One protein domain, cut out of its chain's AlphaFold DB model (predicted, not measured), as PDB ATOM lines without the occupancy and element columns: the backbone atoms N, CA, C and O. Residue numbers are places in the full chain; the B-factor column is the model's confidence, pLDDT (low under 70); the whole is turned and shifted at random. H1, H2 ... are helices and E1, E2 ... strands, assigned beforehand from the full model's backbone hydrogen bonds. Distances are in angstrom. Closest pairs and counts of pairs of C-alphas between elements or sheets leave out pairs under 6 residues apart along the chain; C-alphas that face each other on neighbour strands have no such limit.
ATOM      1  N   GLU A   2      78.145  73.809  58.038       92.25
ATOM      2  CA  GLU A   2      77.925  74.192  59.452       92.25
ATOM      3  C   GLU A   2      78.376  73.144  60.480       92.25
ATOM      4  O   GLU A   2      79.027  73.500  61.455       92.25
ATOM      5  N   LYS A   3      78.125  71.848  60.242       91.06
ATOM      6  CA  LYS A   3      78.612  70.773  61.132       91.06
ATOM      7  C   LYS A   3      80.142  70.736  61.247       91.06
ATOM      8  O   LYS A   3      80.660  70.545  62.336       91.06
ATOM      9  N   ILE A   4      80.850  70.979  60.142       95.38
ATOM     10  CA  ILE A   4      82.321  71.012  60.106       95.38
ATOM     11  C   ILE A   4      82.841  72.251  60.851       95.38
ATOM     12  O   ILE A   4      83.817  72.165  61.585       95.38
ATOM     13  N   LEU A   5      82.170  73.400  60.707       93.88
ATOM     14  CA  LEU A   5      82.506  74.618  61.451       93.88
ATOM     15  C   LEU A   5      82.252  74.471  62.957       93.88
ATOM     16  O   LEU A   5      83.060  74.938  63.753       93.88
ATOM     17  N   LEU A   6      81.156  73.816  63.349       92.94
ATOM     18  CA  LEU A   6      80.870  73.505  64.751       92.94
ATOM     19  C   LEU A   6      81.919  72.557  65.331       92.94
ATOM     20  O   LEU A   6      82.439  72.838  66.403       92.94
ATOM     21  N   GLN A   7      82.282  71.501  64.604       94.69
ATOM     22  CA  GLN A   7      83.307  70.559  65.046       94.69
ATOM     23  C   GLN A   7      84.665  71.246  65.253       94.69
ATOM     24  O   GLN A   7      85.243  71.126  66.327       94.69
ATOM     25  N   LYS A   8      85.118  72.065  64.295       95.56
ATOM     26  CA  LYS A   8      86.363  72.840  64.440       95.56
ATOM     27  C   LYS A   8      86.333  73.809  65.626       95.56
ATOM     28  O   LYS A   8      87.359  74.043  66.251       95.56
ATOM     29  N   ARG A   9      85.169  74.392  65.940       92.62
ATOM     30  CA  ARG A   9      85.005  75.258  67.120       92.62
ATOM     31  C   ARG A   9      85.077  74.474  68.425       92.62
ATOM     32  O   ARG A   9      85.668  74.976  69.371       92.62
ATOM     33  N   VAL A  10      84.491  73.279  68.475       93.25
ATOM     34  CA  VAL A  10      84.580  72.397  69.648       93.25
ATOM     35  C   VAL A  10      86.028  71.966  69.873       93.25
ATOM     36  O   VAL A  10      86.539  72.166  70.964       93.25
ATOM     37  N   GLU A  11      86.725  71.511  68.829       93.44
ATOM     38  CA  GLU A  11      88.145  71.129  68.911       93.44
ATOM     39  C   GLU A  11      89.040  72.301  69.361       93.44
ATOM     40  O   GLU A  11      89.939  72.125  70.182       93.44
ATOM     41  N   ALA A  12      88.778  73.520  68.874       92.38
ATOM     42  CA  ALA A  12      89.498  74.714  69.319       92.38
ATOM     43  C   ALA A  12      89.249  75.035  70.805       92.38
ATOM     44  O   ALA A  12      90.198  75.350  71.522       92.38
ATOM     45  N   LEU A  13      88.000  74.920  71.275       90.19
ATOM     46  CA  LEU A  13      87.648  75.126  72.683       90.19
ATOM     47  C   LEU A  13      88.243  74.044  73.590       90.19
ATOM     48  O   LEU A  13      88.715  74.363  74.677       90.19
ATOM     49  N   ASP A  14      88.264  72.785  73.153       87.25
ATOM     50  CA  ASP A  14      88.865  71.689  73.916       87.25
ATOM     51  C   ASP A  14      90.374  71.894  74.090       87.25
ATOM     52  O   ASP A  14      90.897  71.722  75.195       87.25
ATOM     53  N   ASN A  15      91.065  72.346  73.039       87.06
ATOM     54  CA  ASN A  15      92.483  72.703  73.110       87.06
ATOM     55  C   ASN A  15      92.732  73.909  74.032       87.06
ATOM     56  O   ASN A  15      93.680  73.892  74.818       87.06
ATOM     57  N   GLU A  16      91.874  74.933  73.993       87.56
ATOM     58  CA  GLU A  16      91.957  76.090  74.896       87.56
ATOM     59  C   GLU A  16      91.746  75.673  76.362       87.56
ATOM     60  O   GLU A  16      92.531  76.034  77.240       87.56
ATOM     61  N   VAL A  17      90.735  74.842  76.637       79.50
ATOM     62  CA  VAL A  17      90.468  74.291  77.975       79.50
ATOM     63  C   VAL A  17      91.627  73.417  78.455       79.50
ATOM     64  O   VAL A  17      91.986  73.476  79.633       79.50
ATOM     65  N   PHE A  18      92.220  72.610  77.573       82.62
ATOM     66  CA  PHE A  18      93.392  71.800  77.895       82.62
ATOM     67  C   PHE A  18      94.592  72.675  78.273       82.62
ATOM     68  O   PHE A  18      95.199  72.443  79.320       82.62
ATOM     69  N   GLN A  19      94.883  73.717  77.489       79.94
ATOM     70  CA  GLN A  19      95.984  74.633  77.780       79.94
ATOM     71  C   GLN A  19      95.762  75.374  79.105       79.94
ATOM     72  O   GLN A  19      96.650  75.391  79.951       79.94
ATOM     73  N   LEU A  20      94.549  75.880  79.354       70.50
ATOM     74  CA  LEU A  20      94.199  76.528  80.622       70.50
ATOM     75  C   LEU A  20      94.350  75.585  81.824       70.50
ATOM     76  O   LEU A  20      94.814  76.001  82.886       70.50
ATOM     77  N   LYS A  21      93.978  74.307  81.676       69.25
ATOM     78  CA  LYS A  21      94.202  73.290  82.715       69.25
ATOM     79  C   LYS A  21      95.688  73.032  82.937       69.25
ATOM     80  O   LYS A  21      96.100  72.927  84.088       69.25
ATOM     81  N   SER A  22      96.479  72.942  81.870       74.81
ATOM     82  CA  SER A  22      97.931  72.762  81.955       74.81
ATOM     83  C   SER A  22      98.597  73.933  82.679       74.81
ATOM     84  O   SER A  22      99.338  73.719  83.636       74.81
ATOM     85  N   ASP A  23      98.265  75.167  82.302       71.69
ATOM     86  CA  ASP A  23      98.820  76.379  82.909       71.69
ATOM     87  C   ASP A  23      98.414  76.505  84.387       71.69
ATOM     88  O   ASP A  23      99.231  76.841  85.246       71.69
ATOM     89  N   ASN A  24      97.156  76.188  84.717       71.31
ATOM     90  CA  ASN A  24      96.689  76.154  86.104       71.31
ATOM     91  C   ASN A  24      97.383  75.057  86.912       71.31
ATOM     92  O   ASN A  24      97.747  75.298  88.060       71.31
ATOM     93  N   ASN A  25      97.615  73.885  86.318       72.81
ATOM     94  CA  ASN A  25      98.371  72.812  86.953       72.81
ATOM     95  C   ASN A  25      99.830  73.216  87.186       72.81
ATOM     96  O   ASN A  25     100.371  72.891  88.238       72.81
ATOM     97  N   GLU A  26     100.463  73.947  86.263       76.88
ATOM     98  CA  GLU A  26     101.821  74.463  86.456       76.88
ATOM     99  C   GLU A  26     101.869  75.477  87.608       76.88
ATOM    100  O   GLU A  26     102.707  75.347  88.501       76.88
ATOM    101  N   LYS A  27     100.937  76.442  87.642       76.38
ATOM    102  CA  LYS A  27     100.822  77.431  88.730       76.38
ATOM    103  C   LYS A  27     100.553  76.763  90.077       76.38
ATOM    104  O   LYS A  27     101.236  77.055  91.059       76.38
ATOM    105  N   PHE A  28      99.603  75.829  90.105       73.06
ATOM    106  CA  PHE A  28      99.285  75.021  91.278       73.06
ATOM    107  C   PHE A  28     100.515  74.242  91.742       73.06
ATOM    108  O   PHE A  28     100.882  74.322  92.909       73.06
ATOM    109  N   CYS A  29     101.208  73.552  90.831       74.25
ATOM    110  CA  CYS A  29     102.435  72.827  91.141       74.25
ATOM    111  C   CYS A  29     103.532  73.757  91.664       74.25
ATOM    112  O   CYS A  29     104.257  73.360  92.568       74.25
ATOM    113  N   GLY A  30     103.671  74.970  91.127       75.00
ATOM    114  CA  GLY A  30     104.645  75.960  91.590       75.00
ATOM    115  C   GLY A  30     104.404  76.376  93.039       75.00
ATOM    116  O   GLY A  30     105.297  76.254  93.875       75.00
ATOM    117  N   ILE A  31     103.175  76.781  93.364       76.25
ATOM    118  CA  ILE A  31     102.797  77.207  94.722       76.25
ATOM    119  C   ILE A  31     102.827  76.032  95.688       76.25
ATOM    120  O   ILE A  31     103.376  76.142  96.781       76.25
ATOM    121  N   TYR A  32     102.300  74.881  95.276       75.69
ATOM    122  CA  TYR A  32     102.367  73.657  96.061       75.69
ATOM    123  C   TYR A  32     103.818  73.247  96.327       75.69
ATOM    124  O   TYR A  32     104.147  72.846  97.439       75.69
ATOM    125  N   LYS A  33     104.728  73.387  95.353       79.19
ATOM    126  CA  LYS A  33     106.168  73.174  95.559       79.19
ATOM    127  C   LYS A  33     106.740  74.171  96.562       79.19
ATOM    128  O   LYS A  33     107.380  73.731  97.505       79.19
ATOM    129  N   ILE A  34     106.473  75.472  96.419       78.56
ATOM    130  CA  ILE A  34     106.919  76.495  97.385       78.56
ATOM    131  C   ILE A  34     106.469  76.113  98.797       78.56
ATOM    132  O   ILE A  34     107.300  75.946  99.691       78.56
ATOM    133  N   LEU A  35     105.168  75.889  98.985       75.75
ATOM    134  CA  LEU A  35     104.612  75.538 100.285       75.75
ATOM    135  C   LEU A  35     105.193  74.216 100.790       75.75
ATOM    136  O   LEU A  35     105.718  74.170 101.893       75.75
ATOM    137  N   SER A  36     105.232  73.166  99.972       75.44
ATOM    138  CA  SER A  36     105.823  71.880 100.367       75.44
ATOM    139  C   SER A  36     107.311  71.921 100.664       75.44
ATOM    140  O   SER A  36     107.824  71.072 101.394       75.44
ATOM    141  N   TYR A  37     108.035  72.907 100.147       76.88
ATOM    142  CA  TYR A  37     109.452  73.073 100.420       76.88
ATOM    143  C   TYR A  37     109.701  73.833 101.709       76.88
ATOM    144  O   TYR A  37     110.517  73.366 102.504       76.88
ATOM    145  N   HIS A  38     108.983  74.933 101.934       66.19
ATOM    146  CA  HIS A  38     109.025  75.691 103.186       66.19
ATOM    147  C   HIS A  38     108.456  74.905 104.364       66.19
ATOM    148  O   HIS A  38     108.900  75.046 105.504       66.19
ATOM    149  N   PHE A  39     107.523  74.013 104.058       63.34
ATOM    150  CA  PHE A  39     106.777  73.224 105.013       63.34
ATOM    151  C   PHE A  39     106.983  71.726 104.689       63.34
ATOM    152  O   PHE A  39     106.037  70.990 104.448       63.34
ATOM    153  N   PRO A  40     108.215  71.179 104.725       57.94
ATOM    154  CA  PRO A  40     108.481  69.822 104.239       57.94
ATOM    155  C   PRO A  40     107.903  68.724 105.133       57.94
ATOM    156  O   PRO A  40     107.626  67.632 104.650       57.94
ATOM    157  N   HIS A  41     107.715  68.983 106.427       50.19
ATOM    158  CA  HIS A  41     107.016  68.053 107.322       50.19
ATOM    159  C   HIS A  41     105.512  67.969 107.030       50.19
ATOM    160  O   HIS A  41     104.889  66.985 107.407       50.19
ATOM    161  N   TYR A  42     104.975  68.956 106.311       48.16
ATOM    162  CA  TYR A  42     103.555  69.137 106.040       48.16
ATOM    163  C   TYR A  42     103.107  68.442 104.731       48.16
ATOM    164  O   TYR A  42     101.935  68.169 104.487       48.16
ATOM    165  N   GLU A 210     114.115  90.394  91.653       78.62
ATOM    166  CA  GLU A 210     114.477  89.172  90.917       78.62
ATOM    167  C   GLU A 210     114.966  88.064  91.863       78.62
ATOM    168  O   GLU A 210     114.743  86.882  91.617       78.62
ATOM    169  N   PHE A 211     115.584  88.451  92.981       83.50
ATOM    170  CA  PHE A 211     116.078  87.549  94.011       83.50
ATOM    171  C   PHE A 211     115.482  87.915  95.371       83.50
ATOM    172  O   PHE A 211     115.588  89.058  95.821       83.50
ATOM    173  N   LEU A 212     114.874  86.932  96.036       84.31
ATOM    174  CA  LEU A 212     114.317  87.081  97.380       84.31
ATOM    175  C   LEU A 212     115.191  86.348  98.387       84.31
ATOM    176  O   LEU A 212     115.245  85.116  98.400       84.31
ATOM    177  N   ASP A 213     115.849  87.108  99.253       90.56
ATOM    178  CA  ASP A 213     116.534  86.560 100.417       90.56
ATOM    179  C   ASP A 213     115.544  86.449 101.580       90.56
ATOM    180  O   ASP A 213     115.268  87.426 102.274       90.56
ATOM    181  N   TYR A 214     114.932  85.274 101.728       88.62
ATOM    182  CA  TYR A 214     113.912  85.023 102.741       88.62
ATOM    183  C   TYR A 214     114.424  84.142 103.890       88.62
ATOM    184  O   TYR A 214     115.255  83.247 103.684       88.62
ATOM    185  N   PRO A 215     113.894  84.311 105.115       86.12
ATOM    186  CA  PRO A 215     114.268  83.460 106.239       86.12
ATOM    187  C   PRO A 215     113.955  81.984 105.982       86.12
ATOM    188  O   PRO A 215     112.870  81.612 105.539       86.12
ATOM    189  N   GLY A 216     114.938  81.123 106.247       85.44
ATOM    190  CA  GLY A 216     114.845  79.688 105.970       85.44
ATOM    191  C   GLY A 216     115.259  79.284 104.554       85.44
ATOM    192  O   GLY A 216     115.364  78.089 104.292       85.44
ATOM    193  N   ARG A 217     115.605  80.229 103.668       90.06
ATOM    194  CA  ARG A 217     116.158  79.929 102.337       90.06
ATOM    195  C   ARG A 217     117.333  78.957 102.405       90.06
ATOM    196  O   ARG A 217     117.369  77.991 101.655       90.06
ATOM    197  N   LEU A 218     118.257  79.156 103.345       90.81
ATOM    198  CA  LEU A 218     119.422  78.280 103.548       90.81
ATOM    199  C   LEU A 218     119.072  76.868 104.052       90.81
ATOM    200  O   LEU A 218     119.902  75.971 103.943       90.81
ATOM    201  N   LEU A 219     117.867  76.661 104.595       90.38
ATOM    202  CA  LEU A 219     117.385  75.340 105.023       90.38
ATOM    203  C   LEU A 219     116.872  74.506 103.842       90.38
ATOM    204  O   LEU A 219     116.693  73.293 103.966       90.38
ATOM    205  N   LEU A 220     116.619  75.144 102.698       91.19
ATOM    206  CA  LEU A 220     116.228  74.479 101.467       91.19
ATOM    207  C   LEU A 220     117.474  74.027 100.701       91.19
ATOM    208  O   LEU A 220     118.476  74.742 100.623       91.19
ATOM    209  N   ASN A 221     117.401  72.845 100.087       93.56
ATOM    210  CA  ASN A 221     118.450  72.416  99.167       93.56
ATOM    211  C   ASN A 221     118.474  73.323  97.917       93.56
ATOM    212  O   ASN A 221     117.550  74.094  97.650       93.56
ATOM    213  N   GLU A 222     119.563  73.261  97.157       93.94
ATOM    214  CA  GLU A 222     119.758  74.105  95.974       93.94
ATOM    215  C   GLU A 222     118.668  73.916  94.913       93.94
ATOM    216  O   GLU A 222     118.136  74.899  94.412       93.94
ATOM    217  N   GLU A 223     118.251  72.677  94.658       93.94
ATOM    218  CA  GLU A 223     117.171  72.367  93.717       93.94
ATOM    219  C   GLU A 223     115.856  73.075  94.082       93.94
ATOM    220  O   GLU A 223     115.229  73.712  93.236       93.94
ATOM    221  N   LYS A 224     115.454  73.016  95.357       90.38
ATOM    222  CA  LYS A 224     114.237  73.669  95.854       90.38
ATOM    223  C   LYS A 224     114.335  75.182  95.757       90.38
ATOM    224  O   LYS A 224     113.381  75.807  95.308       90.38
ATOM    225  N   ARG A 225     115.476  75.765  96.136       92.31
ATOM    226  CA  ARG A 225     115.712  77.212  95.995       92.31
ATOM    227  C   ARG A 225     115.587  77.645  94.539       92.31
ATOM    228  O   ARG A 225     114.792  78.530  94.251       92.31
ATOM    229  N   ASN A 226     116.273  76.948  93.634       91.81
ATOM    230  CA  ASN A 226     116.240  77.240  92.204       91.81
ATOM    231  C   ASN A 226     114.827  77.096  91.629       91.81
ATOM    232  O   ASN A 226     114.420  77.902  90.801       91.81
ATOM    233  N   ALA A 227     114.051  76.105  92.076       91.38
ATOM    234  CA  ALA A 227     112.660  75.954  91.655       91.38
ATOM    235  C   ALA A 227     111.792  77.150  92.078       91.38
ATOM    236  O   ALA A 227     111.004  77.640  91.271       91.38
ATOM    237  N   ILE A 228     111.954  77.632  93.315       90.75
ATOM    238  CA  ILE A 228     111.246  78.815  93.822       90.75
ATOM    239  C   ILE A 228     111.687  80.059  93.044       90.75
ATOM    240  O   ILE A 228     110.844  80.774  92.514       90.75
ATOM    241  N   ASP A 229     112.991  80.289  92.894       91.12
ATOM    242  CA  ASP A 229     113.512  81.464  92.186       91.12
ATOM    243  C   ASP A 229     113.080  81.494  90.719       91.12
ATOM    244  O   ASP A 229     112.589  82.511  90.237       91.12
ATOM    245  N   ASN A 230     113.204  80.368  90.010       91.75
ATOM    246  CA  ASN A 230     112.813  80.267  88.605       91.75
ATOM    247  C   ASN A 230     111.308  80.473  88.418       91.75
ATOM    248  O   ASN A 230     110.888  81.039  87.410       91.75
ATOM    249  N   PHE A 231     110.495  80.020  89.375       91.75
ATOM    250  CA  PHE A 231     109.059  80.268  89.361       91.75
ATOM    251  C   PHE A 231     108.756  81.757  89.551       91.75
ATOM    252  O   PHE A 231     108.016  82.341  88.762       91.75
ATOM    253  N   LEU A 232     109.372  82.388  90.549       91.81
ATOM    254  CA  LEU A 232     109.122  83.782  90.904       91.81
ATOM    255  C   LEU A 232     109.700  84.782  89.891       91.81
ATOM    256  O   LEU A 232     109.121  85.848  89.694       91.81
ATOM    257  N   LYS A 233     110.774  84.419  89.183       92.81
ATOM    258  CA  LYS A 233     111.391  85.225  88.117       92.81
ATOM    259  C   LYS A 233     110.456  85.498  86.931       92.81
ATOM    260  O   LYS A 233     110.667  86.464  86.202       92.81
ATOM    261  N   LYS A 234     109.409  84.685  86.743       93.50
ATOM    262  CA  LYS A 234     108.382  84.900  85.707       93.50
ATOM    263  C   LYS A 234     107.484  86.113  85.994       93.50
ATOM    264  O   LYS A 234     106.830  86.603  85.080       93.50
ATOM    265  N   TYR A 235     107.455  86.580  87.241       94.44
ATOM    266  CA  TYR A 235     106.552  87.616  87.735       94.44
ATOM    267  C   TYR A 235     107.371  88.844  88.140       94.44
ATOM    268  O   TYR A 235     107.973  88.904  89.217       94.44
ATOM    269  N   THR A 236     107.446  89.797  87.217       93.88
ATOM    270  CA  THR A 236     108.350  90.955  87.290       93.88
ATOM    271  C   THR A 236     107.716  92.162  87.967       93.88
ATOM    272  O   THR A 236     108.438  93.042  88.439       93.88
ATOM    273  N   LYS A 237     106.386  92.207  88.049       94.88
ATOM    274  CA  LYS A 237     105.631  93.276  88.701       94.88
ATOM    275  C   LYS A 237     104.961  92.762  89.964       94.88
ATOM    276  O   LYS A 237     104.613  91.588  90.051       94.88
ATOM    277  N   GLN A 238     104.774  93.635  90.947       93.50
ATOM    278  CA  GLN A 238     104.167  93.271  92.230       93.50
ATOM    279  C   GLN A 238     102.696  92.847  92.091       93.50
ATOM    280  O   GLN A 238     102.227  91.974  92.817       93.50
ATOM    281  N   GLU A 239     101.995  93.413  91.118       94.94
ATOM    282  CA  GLU A 239     100.606  93.129  90.770       94.94
ATOM    283  C   GLU A 239     100.427  91.906  89.857       94.94
ATOM    284  O   GLU A 239      99.293  91.538  89.533       94.94
ATOM    285  N   ASP A 240     101.518  91.266  89.423       95.69
ATOM    286  CA  ASP A 240     101.416  90.090  88.569       95.69
ATOM    287  C   ASP A 240     100.674  88.974  89.317       95.69
ATOM    288  O   ASP A 240     101.013  88.602  90.442       95.69
ATOM    289  N   THR A 241      99.637  88.424  88.685       96.50
ATOM    290  CA  THR A 241      98.837  87.346  89.272       96.50
ATOM    291  C   THR A 241      99.583  86.016  89.170       96.50
ATOM    292  O   THR A 241      99.698  85.433  88.087       96.50
ATOM    293  N   ILE A 242     100.048  85.508  90.309       95.31
ATOM    294  CA  ILE A 242     100.698  84.199  90.424       95.31
ATOM    295  C   ILE A 242      99.649  83.091  90.416       95.31
ATOM    296  O   ILE A 242      99.775  82.105  89.688       95.31
ATOM    297  N   PHE A 243      98.596  83.274  91.211       94.31
ATOM    298  CA  PHE A 243      97.531  82.300  91.402       94.31
ATOM    299  C   PHE A 243      96.178  82.977  91.340       94.31
ATOM    300  O   PHE A 243      96.011  84.072  91.869       94.31
ATOM    301  N   ALA A 244      95.195  82.305  90.761       94.00
ATOM    302  CA  ALA A 244      93.815  82.737  90.858       94.00
ATOM    303  C   ALA A 244      92.922  81.508  90.903       94.00
ATOM    304  O   ALA A 244      92.959  80.677  89.993       94.00
ATOM    305  N   ILE A 245      92.110  81.406  91.949       88.88
ATOM    306  CA  ILE A 245      91.064  80.405  92.017       88.88
ATOM    307  C   ILE A 245      89.851  80.877  92.809       88.88
ATOM    308  O   ILE A 245      89.953  81.344  93.941       88.88
ATOM    309  N   GLY A 246      88.667  80.712  92.215       86.88
ATOM    310  CA  GLY A 246      87.429  81.202  92.808       86.88
ATOM    311  C   GLY A 246      87.547  82.695  93.112       86.88
ATOM    312  O   GLY A 246      87.773  83.489  92.202       86.88
ATOM    313  N   ASN A 247      87.433  83.046  94.393       85.94
ATOM    314  CA  ASN A 247      87.580  84.420  94.880       85.94
ATOM    315  C   ASN A 247      88.985  84.729  95.430       85.94
ATOM    316  O   ASN A 247      89.251  85.877  95.773       85.94
ATOM    317  N   ALA A 248      89.873  83.736  95.527       91.56
ATOM    318  CA  ALA A 248      91.229  83.911  96.032       91.56
ATOM    319  C   ALA A 248      92.189  84.206  94.874       91.56
ATOM    320  O   ALA A 248      92.271  83.454  93.902       91.56
ATOM    321  N   ILE A 249      92.926  85.309  94.979       95.44
ATOM    322  CA  ILE A 249      93.919  85.726  93.986       95.44
ATOM    323  C   ILE A 249      95.215  86.019  94.735       95.44
ATOM    324  O   ILE A 249      95.202  86.823  95.658       95.44
ATOM    325  N   ILE A 250      96.309  85.365  94.351       96.50
ATOM    326  CA  ILE A 250      97.643  85.640  94.889       96.50
ATOM    327  C   ILE A 250      98.435  86.424  93.856       96.50
ATOM    328  O   ILE A 250      98.728  85.926  92.764       96.50
ATOM    329  N   PHE A 251      98.797  87.640  94.228       96.88
ATOM    330  CA  PHE A 251      99.717  88.498  93.504       96.88
ATOM    331  C   PHE A 251     101.167  88.208  93.889       96.88
ATOM    332  O   PHE A 251     101.471  87.548  94.888       96.88
ATOM    333  N   ARG A 252     102.088  88.738  93.092       95.31
ATOM    334  CA  ARG A 252     103.518  88.660  93.364       95.31
ATOM    335  C   ARG A 252     103.900  89.300  94.694       95.31
ATOM    336  O   ARG A 252     104.679  88.693  95.422       95.31
ATOM    337  N   SER A 253     103.320  90.452  95.036       95.25
ATOM    338  CA  SER A 253     103.539  91.114  96.329       95.25
ATOM    339  C   SER A 253     103.146  90.234  97.512       95.25
ATOM    340  O   SER A 253     103.899  90.125  98.467       95.25
ATOM    341  N   GLN A 254     102.016  89.540  97.412       95.38
ATOM    342  CA  GLN A 254     101.518  88.642  98.451       95.38
ATOM    343  C   GLN A 254     102.481  87.460  98.644       95.38
ATOM    344  O   GLN A 254     102.902  87.136  99.748       95.38
ATOM    345  N   MET A 255     102.979  86.876  97.553       94.38
ATOM    346  CA  MET A 255     104.019  85.850  97.671       94.38
ATOM    347  C   MET A 255     105.314  86.379  98.313       94.38
ATOM    348  O   MET A 255     105.979  85.639  99.039       94.38
ATOM    349  N   ASP A 256     105.671  87.644  98.077       92.94
ATOM    350  CA  ASP A 256     106.786  88.286  98.778       92.94
ATOM    351  C   ASP A 256     106.491  88.410 100.282       92.94
ATOM    352  O   ASP A 256     107.365  88.065 101.073       92.94
ATOM    353  N   GLU A 257     105.275  88.803 100.682       93.62
ATOM    354  CA  GLU A 257     104.830  88.878 102.088       93.62
ATOM    355  C   GLU A 257     104.992  87.523 102.803       93.62
ATOM    356  O   GLU A 257     105.612  87.434 103.871       93.62
ATOM    357  N   LEU A 258     104.520  86.440 102.171       93.25
ATOM    358  CA  LEU A 258     104.650  85.073 102.686       93.25
ATOM    359  C   LEU A 258     106.118  84.681 102.923       93.25
ATOM    360  O   LEU A 258     106.460  84.082 103.950       93.25
ATOM    361  N   LEU A 259     106.999  85.012 101.977       91.69
ATOM    362  CA  LEU A 259     108.415  84.654 102.039       91.69
ATOM    363  C   LEU A 259     109.193  85.550 103.014       91.69
ATOM    364  O   LEU A 259     110.015  85.055 103.785       91.69
ATOM    365  N   LEU A 260     108.920  86.853 103.043       91.12
ATOM    366  CA  LEU A 260     109.671  87.849 103.816       91.12
ATOM    367  C   LEU A 260     109.256  87.950 105.293       91.12
ATOM    368  O   LEU A 260     109.754  88.818 106.003       91.12
ATOM    369  N   CYS A 261     108.453  87.004 105.790       85.12
ATOM    370  CA  CYS A 261     107.953  86.984 107.174       85.12
ATOM    371  C   CYS A 261     107.049  88.173 107.511       85.12
ATOM    372  O   CYS A 261     107.084  88.667 108.639       85.12
ATOM    373  N   GLU A 262     106.260  88.632 106.548       92.38
ATOM    374  CA  GLU A 262     105.262  89.668 106.788       92.38
ATOM    375  C   GLU A 262     103.937  89.047 107.266       92.38
ATOM    376  O   GLU A 262     103.786  87.822 107.343       92.38
ATOM    377  N   GLU A 263     102.992  89.899 107.671       94.06
ATOM    378  CA  GLU A 263     101.653  89.465 108.075       94.06
ATOM    379  C   GLU A 263     100.921  88.884 106.861       94.06
ATOM    380  O   GLU A 263     100.819  89.536 105.826       94.06
TER     381      GLU A 263
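This is residues 2 to 42 and 210 to 263 of the 604 residues of the protein "Ubiquitin-like-specific protease 1B" of Dendrobium catenatum (UniProt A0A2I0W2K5). A long single helix, H1, makes the longest axis; its first part, residues 2 to 23, sticks out free like a handle, while its later part runs along a small head. In that head, H2 packs on H1 near its later end and a two-stranded hairpin, E1 and E2, has E1 next to H1, with the short helix H3 following directly after E2. The printed part has 95 residues, with three named helices and two named strands in the order H1, H2, E1, E2, H3; the sheet, order E1 - E2, is antiparallel, and the class is mostly helix. The whole is loose, with a radius of gyration of the C-alphas of 17.5 A, and its C-alphas span 60 by 25 by 24 A, a rod whose length comes from H1.

Find C-alpha 2 at (77.925, 74.192, 59.452); from there H1, residues 2 to 38, runs 53.7 A to C-alpha 38 at (109.025, 75.691, 103.186). Past the cut, residues 210 to 221 hold no named element, and then H2, residues 222 to 232, covers 15.2 A. Next come E1, residues 241 to 245, 10.8 A long, and E2, residues 248 to 251, 10.0 A long. H3, residues 252 to 259, measures 10.7 A and ends at C-alpha 259, (108.415, 84.654, 102.039).

Begin with H1, which touches H2 with its residues 30 to 37 alone. Look there for the closest C-alphas, those of Ile 34 and Ile 228, 6.1 A apart; the two helices run opposite ways at a steep tilt of 49 degrees. Farther back on H1, the C-alphas of Lys 27 and Phe 243 are its closest to E1, at 6.5 A, while H1 and E2 are apart. E1 and E2 form a hairpin, antiparallel at 175 degrees; look for N 242 and O 250 at 2.8 A and N 248 and O 245 at 2.9 A, both within hydrogen-bond range. H3 is near H1, with 5 pairs of C-alphas within 10 A. H2 and H3 are close but not clearly touching, with the C-alphas of Leu 232 and Arg 252 the closest at 7.8 A. In H1, H2 and H3 every O i to N i+4 pair is within hydrogen-bond range.

The two C-alphas farthest apart are those of Glu 2 and Leu 218, at 60.7 A. Without residues 2 to 23, which stand free, the remaining 73 residues span 32 by 23 by 22 A. Residues 43 to 209 are not printed, and C-alphas 42 and 210 are 27.4 A apart across this cut. Of the links printed whole, E1 to E2 and E2 to H3 are tight and H2 to E1 is short. The mean pLDDT of the printed part is 86.4; look for values under 70 at residue 21 and residues 38 to 42.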